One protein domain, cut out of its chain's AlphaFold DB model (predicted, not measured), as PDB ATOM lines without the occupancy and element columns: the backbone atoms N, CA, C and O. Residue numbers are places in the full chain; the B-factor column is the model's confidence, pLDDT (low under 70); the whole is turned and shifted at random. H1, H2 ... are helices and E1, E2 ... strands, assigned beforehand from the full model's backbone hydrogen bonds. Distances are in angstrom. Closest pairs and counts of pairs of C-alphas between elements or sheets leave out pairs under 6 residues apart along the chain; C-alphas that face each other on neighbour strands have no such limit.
ATOM      1  N   ASP A 587     236.222 146.547 265.516       92.56
ATOM      2  CA  ASP A 587     234.866 146.098 265.851       92.56
ATOM      3  C   ASP A 587     234.815 144.584 266.103       92.56
ATOM      4  O   ASP A 587     234.008 144.132 266.911       92.56
ATOM      5  N   ARG A 588     235.742 143.827 265.502       91.19
ATOM      6  CA  ARG A 588     236.021 142.420 265.795       91.19
ATOM      7  C   ARG A 588     236.528 142.250 267.229       91.19
ATOM      8  O   ARG A 588     235.928 141.488 267.976       91.19
ATOM      9  N   LEU A 589     237.488 143.067 267.676       91.31
ATOM     10  CA  LEU A 589     237.929 143.095 269.081       91.31
ATOM     11  C   LEU A 589     236.795 143.427 270.059       91.31
ATOM     12  O   LEU A 589     236.635 142.721 271.046       91.31
ATOM     13  N   LYS A 590     235.953 144.436 269.783       92.69
ATOM     14  CA  LYS A 590     234.769 144.726 270.627       92.69
ATOM     15  C   LYS A 590     233.786 143.556 270.681       92.69
ATOM     16  O   LYS A 590     233.172 143.304 271.714       92.69
ATOM     17  N   TRP A 591     233.600 142.871 269.554       92.06
ATOM     18  CA  TRP A 591     232.753 141.687 269.477       92.06
ATOM     19  C   TRP A 591     233.350 140.554 270.340       92.06
ATOM     20  O   TRP A 591     232.605 139.953 271.111       92.06
ATOM     21  N   ILE A 592     234.678 140.345 270.322       90.38
ATOM     22  CA  ILE A 592     235.372 139.344 271.160       90.38
ATOM     23  C   ILE A 592     235.249 139.723 272.636       90.38
ATOM     24  O   ILE A 592     234.773 138.919 273.431       90.38
ATOM     25  N   GLN A 593     235.576 140.969 272.993       91.56
ATOM     26  CA  GLN A 593     235.416 141.521 274.344       91.56
ATOM     27  C   GLN A 593     234.012 141.240 274.903       91.56
ATOM     28  O   GLN A 593     233.885 140.816 276.046       91.56
ATOM     29  N   LYS A 594     232.956 141.380 274.084       90.69
ATOM     30  CA  LYS A 594     231.585 141.042 274.494       90.69
ATOM     31  C   LYS A 594     231.350 139.539 274.704       90.69
ATOM     32  O   LYS A 594     230.591 139.180 275.598       90.69
ATOM     33  N   LYS A 595     231.986 138.653 273.930       88.06
ATOM     34  CA  LYS A 595     231.930 137.193 274.156       88.06
ATOM     35  C   LYS A 595     232.634 136.775 275.453       88.06
ATOM     36  O   LYS A 595     232.143 135.890 276.148       88.06
ATOM     37  N   ARG A 596     233.728 137.450 275.825       86.81
ATOM     38  CA  ARG A 596     234.471 137.210 277.083       86.81
ATOM     39  C   ARG A 596     233.648 137.535 278.349       86.81
ATOM     40  O   ARG A 596     234.016 137.094 279.430       86.81
ATOM     41  N   LEU A 597     232.511 138.231 278.219       88.56
ATOM     42  CA  LEU A 597     231.559 138.527 279.303       88.56
ATOM     43  C   LEU A 597     230.510 137.419 279.548       88.56
ATOM     44  O   LEU A 597     229.528 137.662 280.241       88.56
ATOM     45  N   ALA A 598     230.668 136.213 278.993       84.06
ATOM     46  CA  ALA A 598     229.695 135.131 279.189       84.06
ATOM     47  C   ALA A 598     229.508 134.728 280.671       84.06
ATOM     48  O   ALA A 598     228.391 134.389 281.077       84.06
ATOM     49  N   PHE A 658     242.552 127.026 283.239       85.44
ATOM     50  CA  PHE A 658     242.636 127.602 284.591       85.44
ATOM     51  C   PHE A 658     243.267 128.998 284.524       85.44
ATOM     52  O   PHE A 658     244.460 129.115 284.261       85.44
ATOM     53  N   SER A 659     242.489 130.052 284.781       88.06
ATOM     54  CA  SER A 659     242.916 131.441 284.571       88.06
ATOM     55  C   SER A 659     242.697 132.309 285.810       88.06
ATOM     56  O   SER A 659     241.565 132.522 286.240       88.06
ATOM     57  N   GLU A 660     243.777 132.882 286.347       90.69
ATOM     58  CA  GLU A 660     243.718 133.876 287.435       90.69
ATOM     59  C   GLU A 660     243.179 135.243 286.968       90.69
ATOM     60  O   GLU A 660     242.779 136.068 287.791       90.69
ATOM     61  N   TYR A 661     243.174 135.492 285.653       94.44
ATOM     62  CA  TYR A 661     242.790 136.770 285.047       94.44
ATOM     63  C   TYR A 661     241.943 136.557 283.782       94.44
ATOM     64  O   TYR A 661     242.162 135.610 283.028       94.44
ATOM     65  N   SER A 662     241.016 137.474 283.513       94.06
ATOM     66  CA  SER A 662     240.211 137.541 282.287       94.06
ATOM     67  C   SER A 662     240.381 138.906 281.599       94.06
ATOM     68  O   SER A 662     240.921 139.840 282.203       94.06
ATOM     69  N   PRO A 663     239.914 139.089 280.350       95.44
ATOM     70  CA  PRO A 663     239.843 140.408 279.731       95.44
ATOM     71  C   PRO A 663     239.035 141.394 280.590       95.44
ATOM     72  O   PRO A 663     237.850 141.204 280.846       95.44
ATOM     73  N   GLY A 664     239.698 142.459 281.039       96.50
ATOM     74  CA  GLY A 664     239.170 143.461 281.964       96.50
ATOM     75  C   GLY A 664     239.566 143.276 283.438       96.50
ATOM     76  O   GLY A 664     239.317 144.194 284.230       96.50
ATOM     77  N   SER A 665     240.230 142.173 283.816       97.56
ATOM     78  CA  SER A 665     240.936 142.059 285.102       97.56
ATOM     79  C   SER A 665     242.033 143.122 285.207       97.56
ATOM     80  O   SER A 665     242.754 143.399 284.243       97.56
ATOM     81  N   LEU A 666     242.165 143.725 286.391       98.06
ATOM     82  CA  LEU A 666     243.119 144.803 286.656       98.06
ATOM     83  C   LEU A 666     244.335 144.265 287.412       98.06
ATOM     84  O   LEU A 666     244.197 143.590 288.432       98.06
ATOM     85  N   VAL A 667     245.527 144.588 286.913       97.88
ATOM     86  CA  VAL A 667     246.781 143.942 287.317       97.88
ATOM     87  C   VAL A 667     247.921 144.939 287.494       97.88
ATOM     88  O   VAL A 667     247.951 145.997 286.867       97.88
ATOM     89  N   TRP A 668     248.913 144.569 288.301       97.69
ATOM     90  CA  TRP A 668     250.255 145.140 288.208       97.69
ATOM     91  C   TRP A 668     251.095 144.274 287.273       97.69
ATOM     92  O   TRP A 668     251.259 143.085 287.520       97.69
ATOM     93  N   ALA A 669     251.658 144.871 286.226       97.38
ATOM     94  CA  ALA A 669     252.508 144.193 285.253       97.38
ATOM     95  C   ALA A 669     253.943 144.739 285.304       97.38
ATOM     96  O   ALA A 669     254.153 145.947 285.450       97.38
ATOM     97  N   ARG A 670     254.947 143.863 285.172       95.31
ATOM     98  CA  ARG A 670     256.368 144.237 285.221       95.31
ATOM     99  C   ARG A 670     257.092 143.962 283.904       95.31
ATOM    100  O   ARG A 670     257.232 142.818 283.484       95.31
ATOM    101  N   LEU A 671     257.654 145.014 283.310       92.44
ATOM    102  CA  LEU A 671     258.594 144.924 282.187       92.44
ATOM    103  C   LEU A 671     260.035 145.172 282.651       92.44
ATOM    104  O   LEU A 671     260.286 145.922 283.593       92.44
ATOM    105  N   SER A 672     261.004 144.561 281.966       90.12
ATOM    106  CA  SER A 672     262.426 144.789 282.252       90.12
ATOM    107  C   SER A 672     262.806 146.253 282.001       90.12
ATOM    108  O   SER A 672     262.457 146.818 280.967       90.12
ATOM    109  N   GLY A 673     263.505 146.874 282.955       90.88
ATOM    110  CA  GLY A 673     263.838 148.305 282.933       90.88
ATOM    111  C   GLY A 673     262.741 149.242 283.460       90.88
ATOM    112  O   GLY A 673     263.006 150.433 283.621       90.88
ATOM    113  N   TYR A 674     261.551 148.727 283.784       92.12
ATOM    114  CA  TYR A 674     260.426 149.492 284.324       92.12
ATOM    115  C   TYR A 674     260.065 149.029 285.752       92.12
ATOM    116  O   TYR A 674     260.362 147.888 286.130       92.12
ATOM    117  N   PRO A 675     259.434 149.892 286.573       94.25
ATOM    118  CA  PRO A 675     258.789 149.457 287.811       94.25
ATOM    119  C   PRO A 675     257.570 148.568 287.506       94.25
ATOM    120  O   PRO A 675     257.177 148.403 286.349       94.25
ATOM    121  N   TRP A 676     256.934 148.035 288.552       96.25
ATOM    122  CA  TRP A 676     255.556 147.554 288.434       96.25
ATOM    123  C   TRP A 676     254.663 148.699 287.936       96.25
ATOM    124  O   TRP A 676     254.742 149.822 288.438       96.25
ATOM    125  N   TRP A 677     253.845 148.423 286.924       96.06
ATOM    126  CA  TRP A 677     253.011 149.410 286.247       96.06
ATOM    127  C   TRP A 677     251.574 148.885 286.167       96.06
ATOM    128  O   TRP A 677     251.392 147.708 285.847       96.06
ATOM    129  N   PRO A 678     250.544 149.697 286.459       96.75
ATOM    130  CA  PRO A 678     249.184 149.191 286.492       96.75
ATOM    131  C   PRO A 678     248.652 149.040 285.063       96.75
ATOM    132  O   PRO A 678     248.842 149.913 284.207       96.75
ATOM    133  N   ALA A 679     247.986 147.923 284.808       97.31
ATOM    134  CA  ALA A 679     247.512 147.507 283.498       97.31
ATOM    135  C   ALA A 679     246.164 146.769 283.606       97.31
ATOM    136  O   ALA A 679     245.658 146.503 284.698       97.31
ATOM    137  N   MET A 680     245.580 146.462 282.455       97.62
ATOM    138  CA  MET A 680     244.358 145.678 282.304       97.62
ATOM    139  C   MET A 680     244.627 144.551 281.307       97.62
ATOM    140  O   MET A 680     245.232 144.801 280.264       97.62
ATOM    141  N   VAL A 681     244.200 143.327 281.615       97.69
ATOM    142  CA  VAL A 681     244.277 142.192 280.676       97.69
ATOM    143  C   VAL A 681     243.273 142.412 279.537       97.69
ATOM    144  O   VAL A 681     242.160 142.875 279.776       97.69
ATOM    145  N   GLU A 682     243.652 142.116 278.295       95.12
ATOM    146  CA  GLU A 682     242.799 142.262 277.101       95.12
ATOM    147  C   GLU A 682     243.297 141.330 275.989       95.12
ATOM    148  O   GLU A 682     244.490 141.048 275.923       95.12
ATOM    149  N   ASP A 683     242.424 140.898 275.080       93.62
ATOM    150  CA  ASP A 683     242.827 140.248 273.830       93.62
ATOM    151  C   ASP A 683     243.790 141.133 272.999       93.62
ATOM    152  O   ASP A 683     243.615 142.349 272.891       93.62
ATOM    153  N   ASP A 684     244.831 140.534 272.417       92.81
ATOM    154  CA  ASP A 684     245.813 141.238 271.586       92.81
ATOM    155  C   ASP A 684     245.172 141.713 270.263       92.81
ATOM    156  O   ASP A 684     244.565 140.906 269.558       92.81
ATOM    157  N   PRO A 685     245.321 142.992 269.867       91.00
ATOM    158  CA  PRO A 685     244.711 143.532 268.652       91.00
ATOM    159  C   PRO A 685     245.216 142.945 267.323       91.00
ATOM    160  O   PRO A 685     244.600 143.222 266.294       91.00
ATOM    161  N   ASP A 686     246.310 142.177 267.337       87.31
ATOM    162  CA  ASP A 686     246.876 141.497 266.166       87.31
ATOM    163  C   ASP A 686     246.685 139.960 266.211       87.31
ATOM    164  O   ASP A 686     246.803 139.313 265.171       87.31
ATOM    165  N   LEU A 687     246.400 139.372 267.387       87.00
ATOM    166  CA  LEU A 687     246.327 137.909 267.609       87.00
ATOM    167  C   LEU A 687     244.995 137.411 268.200       87.00
ATOM    168  O   LEU A 687     244.800 136.202 268.305       87.00
ATOM    169  N   GLU A 688     244.117 138.318 268.632       89.69
ATOM    170  CA  GLU A 688     242.743 138.065 269.103       89.69
ATOM    171  C   GLU A 688     242.599 137.085 270.292       89.69
ATOM    172  O   GLU A 688     241.508 136.617 270.621       89.69
ATOM    173  N   CYS A 689     243.702 136.847 271.006       87.81
ATOM    174  CA  CYS A 689     243.785 136.062 272.236       87.81
ATOM    175  C   CYS A 689     244.421 136.887 273.366       87.81
ATOM    176  O   CYS A 689     245.234 137.777 273.115       87.81
ATOM    177  N   PHE A 690     244.057 136.594 274.619       92.88
ATOM    178  CA  PHE A 690     244.558 137.306 275.807       92.88
ATOM    179  C   PHE A 690     245.592 136.516 276.626       92.88
ATOM    180  O   PHE A 690     246.125 137.061 277.591       92.88
ATOM    181  N   PHE A 691     245.903 135.265 276.256       92.69
ATOM    182  CA  PHE A 691     246.855 134.389 276.955       92.69
ATOM    183  C   PHE A 691     247.646 133.456 276.013       92.69
ATOM    184  O   PHE A 691     247.258 133.264 274.862       92.69
ATOM    185  N   TRP A 692     248.716 132.838 276.534       90.00
ATOM    186  CA  TRP A 692     249.404 131.682 275.924       90.00
ATOM    187  C   TRP A 692     249.546 130.519 276.910       90.00
ATOM    188  O   TRP A 692     249.882 130.727 278.080       90.00
ATOM    189  N   LEU A 693     249.384 129.296 276.406       86.50
ATOM    190  CA  LEU A 693     249.606 128.044 277.135       86.50
ATOM    191  C   LEU A 693     250.950 127.418 276.747       86.50
ATOM    192  O   LEU A 693     251.391 127.552 275.606       86.50
ATOM    193  N   ASN A 694     251.564 126.647 277.647       83.00
ATOM    194  CA  ASN A 694     252.519 125.619 277.211       83.00
ATOM    195  C   ASN A 694     251.741 124.477 276.526       83.00
ATOM    196  O   ASN A 694     250.606 124.209 276.904       83.00
ATOM    197  N   GLU A 695     252.356 123.750 275.588       75.81
ATOM    198  CA  GLU A 695     251.709 122.664 274.809       75.81
ATOM    199  C   GLU A 695     250.956 121.589 275.629       75.81
ATOM    200  O   GLU A 695     250.061 120.938 275.097       75.81
ATOM    201  N   PHE A 696     251.300 121.410 276.910       77.94
ATOM    202  CA  PHE A 696     250.744 120.388 277.811       77.94
ATOM    203  C   PHE A 696     250.203 120.981 279.124       77.94
ATOM    204  O   PHE A 696     250.322 120.355 280.178       77.94
ATOM    205  N   SER A 697     249.712 122.223 279.105       85.00
ATOM    206  CA  SER A 697     249.249 122.903 280.317       85.00
ATOM    207  C   SER A 697     248.033 123.781 280.063       85.00
ATOM    208  O   SER A 697     248.100 124.715 279.273       85.00
ATOM    209  N   ASP A 698     246.978 123.555 280.839       85.38
ATOM    210  CA  ASP A 698     245.758 124.371 280.839       85.38
ATOM    211  C   ASP A 698     245.935 125.676 281.645       85.38
ATOM    212  O   ASP A 698     244.968 126.382 281.914       85.38
ATOM    213  N   ILE A 699     247.170 125.985 282.064       88.62
ATOM    214  CA  ILE A 699     247.540 127.162 282.854       88.62
ATOM    215  C   ILE A 699     248.238 128.184 281.936       88.62
ATOM    216  O   ILE A 699     249.297 127.879 281.371       88.62
ATOM    217  N   PRO A 700     247.705 129.410 281.799       91.31
ATOM    218  CA  PRO A 700     248.381 130.514 281.141       91.31
ATOM    219  C   PRO A 700     249.750 130.829 281.741       91.31
ATOM    220  O   PRO A 700     249.902 131.051 282.938       91.31
ATOM    221  N   THR A 701     250.737 130.939 280.860       91.50
ATOM    222  CA  THR A 701     252.122 131.324 281.187       91.50
ATOM    223  C   THR A 701     252.451 132.752 280.756       91.50
ATOM    224  O   THR A 701     253.449 133.336 281.188       91.50
ATOM    225  N   TRP A 702     251.602 133.328 279.903       93.94
ATOM    226  CA  TRP A 702     251.617 134.728 279.503       93.94
ATOM    227  C   TRP A 702     250.191 135.253 279.401       93.94
ATOM    228  O   TRP A 702     249.301 134.512 278.984       93.94
ATOM    229  N   TYR A 703     250.021 136.547 279.660       96.31
ATOM    230  CA  TYR A 703     248.814 137.309 279.351       96.31
ATOM    231  C   TYR A 703     249.165 138.558 278.536       96.31
ATOM    232  O   TYR A 703     250.243 139.137 278.707       96.31
ATOM    233  N   HIS A 704     248.261 138.990 277.661       96.62
ATOM    234  CA  HIS A 704     248.360 140.279 276.983       96.62
ATOM    235  C   HIS A 704     247.694 141.361 277.840       96.62
ATOM    236  O   HIS A 704     246.582 141.182 278.344       96.62
ATOM    237  N   VAL A 705     248.385 142.489 278.024       97.50
ATOM    238  CA  VAL A 705     247.905 143.609 278.842       97.50
ATOM    239  C   VAL A 705     248.045 144.947 278.127       97.50
ATOM    240  O   VAL A 705     248.999 145.173 277.377       97.50
ATOM    241  N   VAL A 706     247.134 145.867 278.438       95.94
ATOM    242  CA  VAL A 706     247.207 147.290 278.091       95.94
ATOM    243  C   VAL A 706     247.528 148.091 279.350       95.94
ATOM    244  O   VAL A 706     246.848 147.976 280.368       95.94
ATOM    245  N   PHE A 707     248.581 148.904 279.299       95.81
ATOM    246  CA  PHE A 707     249.033 149.707 280.433       95.81
ATOM    247  C   PHE A 707     248.209 150.989 280.576       95.81
ATOM    248  O   PHE A 707     248.005 151.726 279.607       95.81
ATOM    249  N   PHE A 708     247.820 151.322 281.807       94.94
ATOM    250  CA  PHE A 708     247.288 152.649 282.105       94.94
ATOM    251  C   PHE A 708     248.417 153.687 282.008       94.94
ATOM    252  O   PHE A 708     249.505 153.493 282.544       94.94
ATOM    253  N   ASP A 709     248.167 154.827 281.368       90.69
ATOM    254  CA  ASP A 709     249.098 155.966 281.346       90.69
ATOM    255  C   ASP A 709     248.327 157.288 281.218       90.69
ATOM    256  O   ASP A 709     247.148 157.314 280.848       90.69
ATOM    257  N   ASP A 710     248.988 158.401 281.525       79.50
ATOM    258  CA  ASP A 710     248.478 159.762 281.334       79.50
ATOM    259  C   ASP A 710     249.220 160.555 280.245       79.50
ATOM    260  O   ASP A 710     248.713 161.580 279.784       79.50
ATOM    261  N   ASP A 711     250.356 160.060 279.734       70.62
ATOM    262  CA  ASP A 711     250.922 160.605 278.495       70.62
ATOM    263  C   ASP A 711     250.052 160.220 277.285       70.62
ATOM    264  O   ASP A 711     249.933 159.053 276.916       70.62
ATOM    265  N   LYS A 712     249.504 161.228 276.599       64.81
ATOM    266  CA  LYS A 712     248.718 161.085 275.361       64.81
ATOM    267  C   LYS A 712     249.503 160.493 274.180       64.81
ATOM    268  O   LYS A 712     248.887 160.179 273.166       64.81
ATOM    269  N   ARG A 713     250.832 160.354 274.276       60.22
ATOM    270  CA  ARG A 713     251.663 159.602 273.315       60.22
ATOM    271  C   ARG A 713     251.822 158.121 273.679       60.22
ATOM    272  O   ARG A 713     252.121 157.327 272.795       60.22
ATOM    273  N   SER A 714     251.628 157.755 274.947       60.59
ATOM    274  CA  SER A 714     251.815 156.393 275.476       60.59
ATOM    275  C   SER A 714     250.522 155.735 275.970       60.59
ATOM    276  O   SER A 714     250.550 154.569 276.345       60.59
ATOM    277  N   SER A 715     249.379 156.428 275.911       67.06
ATOM    278  CA  SER A 715     248.073 156.013 276.461       67.06
ATOM    279  C   SER A 715     247.406 154.792 275.800       67.06
ATOM    280  O   SER A 715     246.192 154.643 275.900       67.06
ATOM    281  N   CYS A 716     248.163 153.991 275.047       79.94
ATOM    282  CA  CYS A 716     247.734 152.765 274.367       79.94
ATOM    283  C   CYS A 716     248.855 151.701 274.384       79.94
ATOM    284  O   CYS A 716     248.887 150.831 273.515       79.94
ATOM    285  N   ALA A 717     249.847 151.826 275.276       91.06
ATOM    286  CA  ALA A 717     250.955 150.877 275.355       91.06
ATOM    287  C   ALA A 717     250.437 149.493 275.771       91.06
ATOM    288  O   ALA A 717     249.620 149.386 276.684       91.06
ATOM    289  N   ARG A 718     250.924 148.441 275.111       93.38
ATOM    290  CA  ARG A 718     250.490 147.056 275.313       93.38
ATOM    291  C   ARG A 718     251.677 146.096 275.264       93.38
ATOM    292  O   ARG A 718     252.673 146.419 274.614       93.38
ATOM    293  N   ALA A 719     251.590 144.949 275.932       95.31
ATOM    294  CA  ALA A 719     252.619 143.910 275.880       95.31
ATOM    295  C   ALA A 719     252.090 142.534 276.302       95.31
ATOM    296  O   ALA A 719     251.141 142.432 277.075       95.31
ATOM    297  N   TRP A 720     252.789 141.488 275.861       95.69
ATOM    298  CA  TRP A 720     252.727 140.159 276.464       95.69
ATOM    299  C   TRP A 720     253.615 140.113 277.713       95.69
ATOM    300  O   TRP A 720     254.798 140.456 277.652       95.69
ATOM    301  N   ILE A 721     253.047 139.695 278.844       96.56
ATOM    302  CA  ILE A 721     253.692 139.643 280.162       96.56
ATOM    303  C   ILE A 721     253.567 138.222 280.714       96.56
ATOM    304  O   ILE A 721     252.509 137.611 280.592       96.56
ATOM    305  N   ARG A 722     254.639 137.688 281.309       94.50
ATOM    306  CA  ARG A 722     254.619 136.364 281.949       94.50
ATOM    307  C   ARG A 722     253.786 136.361 283.230       94.50
ATOM    308  O   ARG A 722     253.780 137.356 283.949       94.50
ATOM    309  N   ASP A 723     253.197 135.211 283.532       92.00
ATOM    310  CA  ASP A 723     252.583 134.844 284.817       92.00
ATOM    311  C   ASP A 723     253.281 135.455 286.056       92.00
ATOM    312  O   ASP A 723     252.737 136.341 286.708       92.00
ATOM    313  N   GLY A 724     254.536 135.091 286.337       94.19
ATOM    314  CA  GLY A 724     255.321 135.584 287.480       94.19
ATOM    315  C   GLY A 724     255.782 137.047 287.381       94.19
ATOM    316  O   GLY A 724     256.550 137.514 288.227       94.19
ATOM    317  N   ALA A 725     255.356 137.772 286.344       96.62
ATOM    318  CA  ALA A 725     255.525 139.215 286.173       96.62
ATOM    319  C   ALA A 725     254.180 139.974 286.227       96.62
ATOM    320  O   ALA A 725     254.137 141.163 285.890       96.62
ATOM    321  N   LEU A 726     253.114 139.304 286.680       97.06
ATOM    322  CA  LEU A 726     251.786 139.844 286.969       97.06
ATOM    323  C   LEU A 726     251.437 139.683 288.457       97.06
ATOM    324  O   LEU A 726     252.047 138.886 289.170       97.06
ATOM    325  N   LYS A 727     250.460 140.474 288.907       96.06
ATOM    326  CA  LYS A 727     249.753 140.381 290.194       96.06
ATOM    327  C   LYS A 727     248.369 141.021 290.065       96.06
ATOM    328  O   LYS A 727     248.212 141.903 289.215       96.06
ATOM    329  N   LYS A 728     247.409 140.704 290.942       96.31
ATOM    330  CA  LYS A 728     246.144 141.459 291.054       96.31
ATOM    331  C   LYS A 728     246.459 142.917 291.434       96.31
ATOM    332  O   LYS A 728     247.441 143.179 292.131       96.31
ATOM    333  N   LEU A 729     245.638 143.887 291.009       95.69
ATOM    334  CA  LEU A 729     245.856 145.312 291.335       95.69
ATOM    335  C   LEU A 729     245.916 145.582 292.855       95.69
ATOM    336  O   LEU A 729     246.578 146.523 293.284       95.69
ATOM    337  N   ASP A 730     245.258 144.744 293.657       93.44
ATOM    338  CA  ASP A 730     245.181 144.877 295.118       93.44
ATOM    339  C   ASP A 730     246.362 144.225 295.871       93.44
ATOM    340  O   ASP A 730     246.504 144.438 297.073       93.44
ATOM    341  N   ASP A 731     247.237 143.474 295.190       92.94
ATOM    342  CA  ASP A 731     248.369 142.756 295.812       92.94
ATOM    343  C   ASP A 731     249.609 143.648 296.060       92.94
ATOM    344  O   ASP A 731     250.657 143.161 296.507       92.94
ATOM    345  N   LEU A 732     249.541 144.932 295.689       90.69
ATOM    346  CA  LEU A 732     250.590 145.939 295.876       90.69
ATOM    347  C   LEU A 732     249.977 147.330 296.091       90.69
ATOM    348  O   LEU A 732     249.253 147.831 295.228       90.69
ATOM    349  N   ASP A 733     250.374 147.994 297.175       87.56
ATOM    350  CA  ASP A 733     250.191 149.437 297.330       87.56
ATOM    351  C   ASP A 733     251.160 150.205 296.411       87.56
ATOM    352  O   ASP A 733     252.306 149.800 296.187       87.56
ATOM    353  N   VAL A 734     250.730 151.360 295.888       86.12
ATOM    354  CA  VAL A 734     251.563 152.192 294.994       86.12
ATOM    355  C   VAL A 734     252.767 152.806 295.724       86.12
ATOM    356  O   VAL A 734     253.776 153.134 295.101       86.12
ATOM    357  N   GLU A 735     252.680 152.927 297.049       84.75
ATOM    358  CA  GLU A 735     253.740 153.361 297.957       84.75
ATOM    359  C   GLU A 735     254.908 152.361 298.075       84.75
ATOM    360  O   GLU A 735     256.034 152.795 298.329       84.75
ATOM    361  N   ASP A 736     254.672 151.060 297.860       83.19
ATOM    362  CA  ASP A 736     255.706 150.010 297.919       83.19
ATOM    363  C   ASP A 736     256.526 149.900 296.619       83.19
ATOM    364  O   ASP A 736     257.527 149.180 296.548       83.19
ATOM    365  N   ILE A 737     256.132 150.627 295.571       83.56
ATOM    366  CA  ILE A 737     256.828 150.617 294.286       83.56
ATOM    367  C   ILE A 737     258.116 151.435 294.397       83.56
ATOM    368  O   ILE A 737     258.103 152.629 294.702       83.56
ATOM    369  N   GLU A 738     259.245 150.766 294.136       77.94
ATOM    370  CA  GLU A 738     260.593 151.319 294.290       77.94
ATOM    371  C   GLU A 738     260.738 152.722 293.682       77.94
ATOM    372  O   GLU A 738     260.298 152.986 292.561       77.94
ATOM    373  N   ASN A 739     261.408 153.613 294.422       70.31
ATOM    374  CA  ASN A 739     261.549 155.026 294.086       70.31
ATOM    375  C   ASN A 739     262.308 155.236 292.760       70.31
ATOM    376  O   ASN A 739     263.532 155.364 292.723       70.31
ATOM    377  N   SER A 740     261.542 155.287 291.676       76.00
ATOM    378  CA  SER A 740     261.988 155.327 290.290       76.00
ATOM    379  C   SER A 740     261.852 156.726 289.679       76.00
ATOM    380  O   SER A 740     261.133 157.595 290.175       76.00
ATOM    381  N   ALA A 741     262.459 156.928 288.508       85.06
ATOM    382  CA  ALA A 741     262.220 158.122 287.693       85.06
ATOM    383  C   ALA A 741     260.758 158.246 287.194       85.06
ATOM    384  O   ALA A 741     260.379 159.287 286.657       85.06
ATOM    385  N   TYR A 742     259.934 157.206 287.365       86.56
ATOM    386  CA  TYR A 742     258.587 157.107 286.810       86.56
ATOM    387  C   TYR A 742     257.462 157.326 287.830       86.56
ATOM    388  O   TYR A 742     256.310 157.387 287.409       86.56
ATOM    389  N   ASN A 743     257.748 157.486 289.131       87.94
ATOM    390  CA  ASN A 743     256.730 157.468 290.203       87.94
ATOM    391  C   ASN A 743     255.526 158.386 289.938       87.94
ATOM    392  O   ASN A 743     254.395 158.018 290.229       87.94
ATOM    393  N   TYR A 744     255.745 159.572 289.355       88.94
ATOM    394  CA  TYR A 744     254.658 160.486 288.989       88.94
ATOM    395  C   TYR A 744     253.708 159.884 287.935       88.94
ATOM    396  O   TYR A 744     252.491 159.993 288.075       88.94
ATOM    397  N   ARG A 745     254.249 159.218 286.902       91.00
ATOM    398  CA  ARG A 745     253.459 158.510 285.881       91.00
ATOM    399  C   ARG A 745     252.793 157.270 286.463       91.00
ATOM    400  O   ARG A 745     251.602 157.102 286.239       91.00
ATOM    401  N   VAL A 746     253.503 156.474 287.266       92.81
ATOM    402  CA  VAL A 746     252.931 155.290 287.937       92.81
ATOM    403  C   VAL A 746     251.767 155.694 288.849       92.81
ATOM    404  O   VAL A 746     250.693 155.113 288.757       92.81
ATOM    405  N   ALA A 747     251.906 156.757 289.647       92.38
ATOM    406  CA  ALA A 747     250.832 157.261 290.508       92.38
ATOM    407  C   ALA A 747     249.661 157.904 289.732       92.38
ATOM    408  O   ALA A 747     248.532 157.914 290.224       92.38
ATOM    409  N   ALA A 748     249.895 158.450 288.533       92.69
ATOM    410  CA  ALA A 748     248.830 158.930 287.646       92.69
ATOM    411  C   ALA A 748     248.090 157.762 286.963       92.69
ATOM    412  O   ALA A 748     246.860 157.746 286.929       92.69
ATOM    413  N   ALA A 749     248.831 156.761 286.490       94.06
ATOM    414  CA  ALA A 749     248.315 155.520 285.925       94.06
ATOM    415  C   ALA A 749     247.508 154.716 286.958       94.06
ATOM    416  O   ALA A 749     246.392 154.292 286.667       94.06
ATOM    417  N   TYR A 750     248.008 154.597 288.191       95.00
ATOM    418  CA  TYR A 750     247.326 153.906 289.286       95.00
ATOM    419  C   TYR A 750     245.978 154.553 289.602       95.00
ATOM    420  O   TYR A 750     244.971 153.864 289.681       95.00
ATOM    421  N   LYS A 751     245.893 155.891 289.633       94.44
ATOM    422  CA  LYS A 751     244.610 156.603 289.792       94.44
ATOM    423  C   LYS A 751     243.601 156.291 288.680       94.44
ATOM    424  O   LYS A 751     242.401 156.278 288.953       94.44
ATOM    425  N   LYS A 752     244.055 156.011 287.452       94.44
ATOM    426  CA  LYS A 752     243.184 155.523 286.368       94.44
ATOM    427  C   LYS A 752     242.759 154.076 286.591       94.44
ATOM    428  O   LYS A 752     241.568 153.811 286.495       94.44
ATOM    429  N   ALA A 753     243.671 153.186 286.979       95.94
ATOM    430  CA  ALA A 753     243.335 151.806 287.332       95.94
ATOM    431  C   ALA A 753     242.331 151.740 288.504       95.94
ATOM    432  O   ALA A 753     241.310 151.066 288.404       95.94
ATOM    433  N   CYS A 754     242.524 152.530 289.566       95.44
ATOM    434  CA  CYS A 754     241.563 152.656 290.667       95.44
ATOM    435  C   CYS A 754     240.222 153.262 290.219       95.44
ATOM    436  O   CYS A 754     239.186 152.908 290.772       95.44
ATOM    437  N   SER A 755     240.210 154.157 289.225       95.75
ATOM    438  CA  SER A 755     238.958 154.658 288.631       95.75
ATOM    439  C   SER A 755     238.232 153.539 287.873       95.75
ATOM    440  O   SER A 755     237.053 153.307 288.120       95.75
ATOM    441  N   ALA A 756     238.960 152.788 287.040       96.25
ATOM    442  CA  ALA A 756     238.465 151.632 286.294       96.25
ATOM    443  C   ALA A 756     237.949 150.503 287.203       96.25
ATOM    444  O   ALA A 756     236.955 149.860 286.883       96.25
ATOM    445  N   LYS A 757     238.567 150.290 288.371       96.12
ATOM    446  CA  LYS A 757     238.134 149.281 289.353       96.12
ATOM    447  C   LYS A 757     236.688 149.484 289.825       96.12
ATOM    448  O   LYS A 757     236.002 148.512 290.116       96.12
ATOM    449  N   ASN A 758     236.217 150.733 289.860       95.69
ATOM    450  CA  ASN A 758     234.843 151.078 290.236       95.69
ATOM    451  C   ASN A 758     233.826 150.902 289.086       95.69
ATOM    452  O   ASN A 758     232.661 151.255 289.253       95.69
ATOM    453  N   LEU A 759     234.253 150.383 287.928       96.12
ATOM    454  CA  LEU A 759     233.408 150.107 286.766       96.12
ATOM    455  C   LEU A 759     233.179 148.592 286.578       96.12
ATOM    456  O   LEU A 759     234.091 147.798 286.856       96.12
ATOM    457  N   PRO A 760     232.012 148.181 286.040       95.38
ATOM    458  CA  PRO A 760     231.807 146.851 285.464       95.38
ATOM    459  C   PRO A 760     232.851 146.509 284.394       95.38
ATOM    460  O   PRO A 760     233.395 147.394 283.736       95.38
ATOM    461  N   VAL A 761     233.102 145.217 284.175       95.81
ATOM    462  CA  VAL A 761     234.118 144.732 283.218       95.81
ATOM    463  C   VAL A 761     233.858 145.232 281.788       95.81
ATOM    464  O   VAL A 761     234.793 145.684 281.128       95.81
ATOM    465  N   GLU A 762     232.594 145.259 281.345       95.25
ATOM    466  CA  GLU A 762     232.197 145.829 280.045       95.25
ATOM    467  C   GLU A 762     232.592 147.312 279.922       95.25
ATOM    468  O   GLU A 762     233.204 147.710 278.932       95.25
ATOM    469  N   ASP A 763     232.332 148.119 280.956       96.25
ATOM    470  CA  ASP A 763     232.690 149.542 280.994       96.25
ATOM    471  C   ASP A 763     234.209 149.769 281.032       96.25
ATOM    472  O   ASP A 763     234.708 150.690 280.379       96.25
ATOM    473  N   ARG A 764     234.968 148.927 281.752       96.19
ATOM    474  CA  ARG A 764     236.443 148.981 281.750       96.19
ATOM    475  C   ARG A 764     236.985 148.773 280.340       96.19
ATOM    476  O   ARG A 764     237.775 149.589 279.864       96.19
ATOM    477  N   LEU A 765     236.527 147.726 279.656       95.19
ATOM    478  CA  LEU A 765     236.919 147.425 278.279       95.19
ATOM    479  C   LEU A 765     236.468 148.549 277.330       95.19
ATOM    480  O   LEU A 765     237.279 149.063 276.560       95.19
ATOM    481  N   ALA A 766     235.231 149.034 277.439       94.38
ATOM    482  CA  ALA A 766     234.710 150.114 276.600       94.38
ATOM    483  C   ALA A 766     235.465 151.453 276.752       94.38
ATOM    484  O   ALA A 766     235.513 152.237 275.799       94.38
ATOM    485  N   GLN A 767     236.062 151.729 277.919       93.50
ATOM    486  CA  GLN A 767     236.731 153.004 278.222       93.50
ATOM    487  C   GLN A 767     238.268 152.948 278.175       93.50
ATOM    488  O   GLN A 767     238.902 153.976 277.912       93.50
ATOM    489  N   HIS A 768     238.875 151.787 278.437       93.75
ATOM    490  CA  HIS A 768     240.321 151.647 278.667       93.75
ATOM    491  C   HIS A 768     241.021 150.600 277.791       93.75
ATOM    492  O   HIS A 768     242.243 150.488 277.866       93.75
ATOM    493  N   SER A 769     240.287 149.863 276.951       93.25
ATOM    494  CA  SER A 769     240.893 148.918 276.006       93.25
ATOM    495  C   SER A 769     241.823 149.587 274.992       93.25
ATOM    496  O   SER A 769     241.670 150.767 274.667       93.25
ATOM    497  N   PHE A 770     242.719 148.815 274.374       92.25
ATOM    498  CA  PHE A 770     243.462 149.253 273.195       92.25
ATOM    499  C   PHE A 770     242.504 149.691 272.078       92.25
ATOM    500  O   PHE A 770     242.702 150.748 271.472       92.25
ATOM    501  N   ALA A 771     241.424 148.934 271.850       91.00
ATOM    502  CA  ALA A 771     240.398 149.256 270.858       91.00
ATOM    503  C   ALA A 771     239.729 150.629 271.095       91.00
ATOM    504  O   ALA A 771     239.444 151.350 270.126       91.00
ATOM    505  N   ALA A 772     239.513 151.006 272.363       90.12
ATOM    506  CA  ALA A 772     238.959 152.292 272.778       90.12
ATOM    507  C   ALA A 772     240.003 153.420 272.787       90.12
ATOM    508  O   ALA A 772     239.732 154.516 272.285       90.12
ATOM    509  N   CYS A 773     241.194 153.187 273.339       88.94
ATOM    510  CA  CYS A 773     242.235 154.197 273.515       88.94
ATOM    511  C   CYS A 773     242.938 154.552 272.199       88.94
ATOM    512  O   CYS A 773     243.049 155.737 271.868       88.94
ATOM    513  N   TYR A 774     243.359 153.553 271.420       90.62
ATOM    514  CA  TYR A 774     244.119 153.763 270.192       90.62
ATOM    515  C   TYR A 774     243.245 154.359 269.087       90.62
ATOM    516  O   TYR A 774     242.126 153.905 268.842       90.62
ATOM    517  N   LYS A 775     243.749 155.393 268.399       87.62
ATOM    518  CA  LYS A 775     242.994 156.156 267.382       87.62
ATOM    519  C   LYS A 775     243.435 155.894 265.937       87.62
ATOM    520  O   LYS A 775     242.814 156.418 265.019       87.62
ATOM    521  N   GLY A 776     244.483 155.095 265.728       87.31
ATOM    522  CA  GLY A 776     244.927 154.680 264.395       87.31
ATOM    523  C   GLY A 776     244.097 153.528 263.803       87.31
ATOM    524  O   GLY A 776     243.163 153.032 264.450       87.31
ATOM    525  N   PRO A 777     244.433 153.072 262.584       86.31
ATOM    526  CA  PRO A 777     243.915 151.816 262.046       86.31
ATOM    527  C   PRO A 777     244.403 150.640 262.905       86.31
ATOM    528  O   PRO A 777     245.576 150.592 263.267       86.31
ATOM    529  N   ILE A 778     243.496 149.724 263.241       87.31
ATOM    530  CA  ILE A 778     243.821 148.427 263.853       87.31
ATOM    531  C   ILE A 778     243.719 147.387 262.737       87.31
ATOM    532  O   ILE A 778     242.815 147.494 261.903       87.31
ATOM    533  N   GLY A 779     244.641 146.426 262.717       72.12
ATOM    534  CA  GLY A 779     244.832 145.518 261.592       72.12
ATOM    535  C   GLY A 779     245.580 146.166 260.419       72.12
ATOM    536  O   GLY A 779     245.453 147.356 260.122       72.12
ATOM    537  N   GLY A 780     246.386 145.354 259.742       60.62
ATOM    538  CA  GLY A 780     247.216 145.733 258.602       60.62
ATOM    539  C   GLY A 780     248.222 144.621 258.285       60.62
ATOM    540  O   GLY A 780     248.310 143.654 259.039       60.62
ATOM    541  N   PRO A 781     248.993 144.723 257.189       41.53
ATOM    542  CA  PRO A 781     249.999 143.724 256.849       41.53
ATOM    543  C   PRO A 781     251.207 143.831 257.792       41.53
ATOM    544  O   PRO A 781     252.209 144.478 257.470       41.53
ATOM    545  N   SER A 782     251.119 143.188 258.960       47.91
ATOM    546  CA  SER A 782     252.294 142.941 259.793       47.91
ATOM    547  C   SER A 782     253.286 142.099 258.995       47.91
ATOM    548  O   SER A 782     252.986 140.984 258.577       47.91
ATOM    549  N   LYS A 783     254.487 142.640 258.765       41.31
ATOM    550  CA  LYS A 783     255.586 141.907 258.107       41.31
ATOM    551  C   LYS A 783     256.254 140.887 259.033       41.31
ATOM    552  O   LYS A 783     257.092 140.113 258.585       41.31
ATOM    553  N   THR A 784     255.878 140.905 260.305       45.78
ATOM    554  CA  THR A 784     256.165 139.886 261.305       45.78
ATOM    555  C   THR A 784     254.884 139.109 261.564       45.78
ATOM    556  O   THR A 784     253.976 139.619 262.222       45.78
ATOM    557  N   LEU A 785     254.835 137.859 261.102       50.19
ATOM    558  CA  LEU A 785     254.097 136.848 261.853       50.19
ATOM    559  C   LEU A 785     254.695 136.869 263.264       50.19
ATOM    560  O   LEU A 785     255.904 136.683 263.414       50.19
ATOM    561  N   TYR A 786     253.887 137.193 264.273       55.78
ATOM    562  CA  TYR A 786     254.319 137.039 265.656       55.78
ATOM    563  C   TYR A 786     254.211 135.553 265.985       55.78
ATOM    564  O   TYR A 786     253.210 135.086 266.521       55.78
ATOM    565  N   GLU A 787     255.237 134.803 265.589       56.16
ATOM    566  CA  GLU A 787     255.484 133.489 266.165       56.16
ATOM    567  C   GLU A 787     255.610 133.693 267.677       56.16
ATOM    568  O   GLU A 787     256.478 134.436 268.149       56.16
ATOM    569  N   GLY A 788     254.685 133.090 268.427       60.28
ATOM    570  CA  GLY A 788     254.726 133.117 269.880       60.28
ATOM    571  C   GLY A 788     255.989 132.438 270.421       60.28
ATOM    572  O   GLY A 788     256.782 131.865 269.668       60.28
ATOM    573  N   PRO A 789     256.203 132.478 271.744       58.38
ATOM    574  CA  PRO A 789     257.310 131.764 272.366       58.38
ATOM    575  C   PRO A 789     257.339 130.287 271.919       58.38
ATOM    576  O   PRO A 789     256.319 129.606 271.917       58.38
ATOM    577  N   ILE A 790     258.506 129.790 271.499       56.06
ATOM    578  CA  ILE A 790     258.632 128.444 270.910       56.06
ATOM    579  C   ILE A 790     258.275 127.377 271.961       56.06
ATOM    580  O   ILE A 790     258.839 127.391 273.056       56.06
ATOM    581  N   GLY A 791     257.373 126.449 271.615       56.88
ATOM    582  CA  GLY A 791     256.861 125.402 272.517       56.88
ATOM    583  C   GLY A 791     255.550 125.752 273.245       56.88
ATOM    584  O   GLY A 791     255.245 125.164 274.284       56.88
ATOM    585  N   TYR A 792     254.820 126.764 272.761       58.69
ATOM    586  CA  TYR A 792     253.602 127.291 273.380       58.69
ATOM    587  C   TYR A 792     252.436 127.167 272.391       58.69
ATOM    588  O   TYR A 792     252.553 127.558 271.227       58.69
ATOM    589  N   ARG A 793     251.290 126.650 272.852       62.31
ATOM    590  CA  ARG A 793     250.052 126.597 272.061       62.31
ATOM    591  C   ARG A 793     249.404 127.982 272.096       62.31
ATOM    592  O   ARG A 793     249.061 128.478 273.173       62.31
ATOM    593  N   GLN A 794     249.210 128.592 270.925       56.72
ATOM    594  CA  GLN A 794     248.297 129.729 270.808       56.72
ATOM    595  C   GLN A 794     246.872 129.231 271.067       56.72
ATOM    596  O   GLN A 794     246.487 128.166 270.580       56.72
ATOM    597  N   ALA A 795     246.093 130.002 271.821       51.91
ATOM    598  CA  ALA A 795     244.663 129.762 271.967       51.91
ATOM    599  C   ALA A 795     243.999 129.823 270.569       51.91
ATOM    600  O   ALA A 795     244.283 130.742 269.796       51.91
TER     601      ALA A 795
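AT A GLANCE: This is residues 587 to 598 and 658 to 795 of the 797 residues of the protein "cell wall adhesin EAP1-like" of Frankliniella occidentalis (UniProt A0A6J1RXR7). A strongly twisted sheet curls into a small, barrel-like core of E1, E2, E4, E5 and E6, with E5 and E6 joined only through their link; E3, beside residues 700 to 703 of E4, extends it, and E7 pairs with E3 on the side away from E4. H2 packs over E2, H3 follows it over E2 as well, the short H4 comes next and only grazes the sheet, and H1 adds to this helical side at H3; the long link of residues 774 to 791 then loops round to E7. The printed part has 150 residues, with four named helices and seven named strands: along the chain H1 comes first, then E1 to E6, then H2, H3 and H4, and last E7; the strands make one branched sheet, with the antiparallel neighbour pairs E1 and E2, E1 and E6, E2 and E4, E3 and E4, E3 and E7, and E4 and E5. The class is mixed, with under half of the residues in named elements; the whole is compact, with a radius of gyration of the C-alphas of 15.1 A and spans of 38 by 34 by 32 A.

HOW THE PARTS SIT: Start at H1, residues 587 to 595, which is not on the sheet. Past the cut, E1, residues 666 to 670, and E2, residues 676 to 681, form a hairpin, with N 667 and O 679 at 2.9 A. E4, residues 700 to 707, has E2 and E3, residues 691 to 694, on one side and E5, residues 718 to 722, on the other side. Look for N 680 and O 706 at 2.9 A, N 692 and O 702 at 3.0 A, and N 703 and O 721 at 2.9 A. E3 E4 E5 is a meander, each strand the antiparallel neighbour of the one before. E6, residues 726 to 728, pairs with E1 through N 668 and O 727, 2.9 A. H2, residues 743 to 757, is on the sheet over E2, its closest C-alphas Pro 678 and Tyr 750 at 5.8 A. H3, residues 761 to 768, only just touches H1, with 3 pairs of C-alphas within 8 A, the closest Gln 593 and Leu 765 at 7.3 A. H4, residues 770 to 773, only grazes the sheet. E7, residues 792 to 794, is antiparallel to E3, with N 793 and O 693 at 2.9 A. In H1, H2 and H3 every O i to N i+4 pair is within hydrogen-bond range; H4 is too short for one.

IN THESE COORDINATES: Find C-alpha 587 at (234.866, 146.098, 265.851), where H1 begins its 12.5 A. E4 runs 19.2 A and H2 20.3 A, from C-alpha 743 at (256.730, 157.468, 290.203). E7 ends at C-alpha 794, (248.297, 129.729, 270.808).

THE WHOLE: Residues 599 to 657 are cut out, and C-alphas 598 and 658 are 15.9 A apart. The links E6 to H2 and H4 to E7 are long. Confidence is under 70 at residues 712 to 715 and 780 to 795.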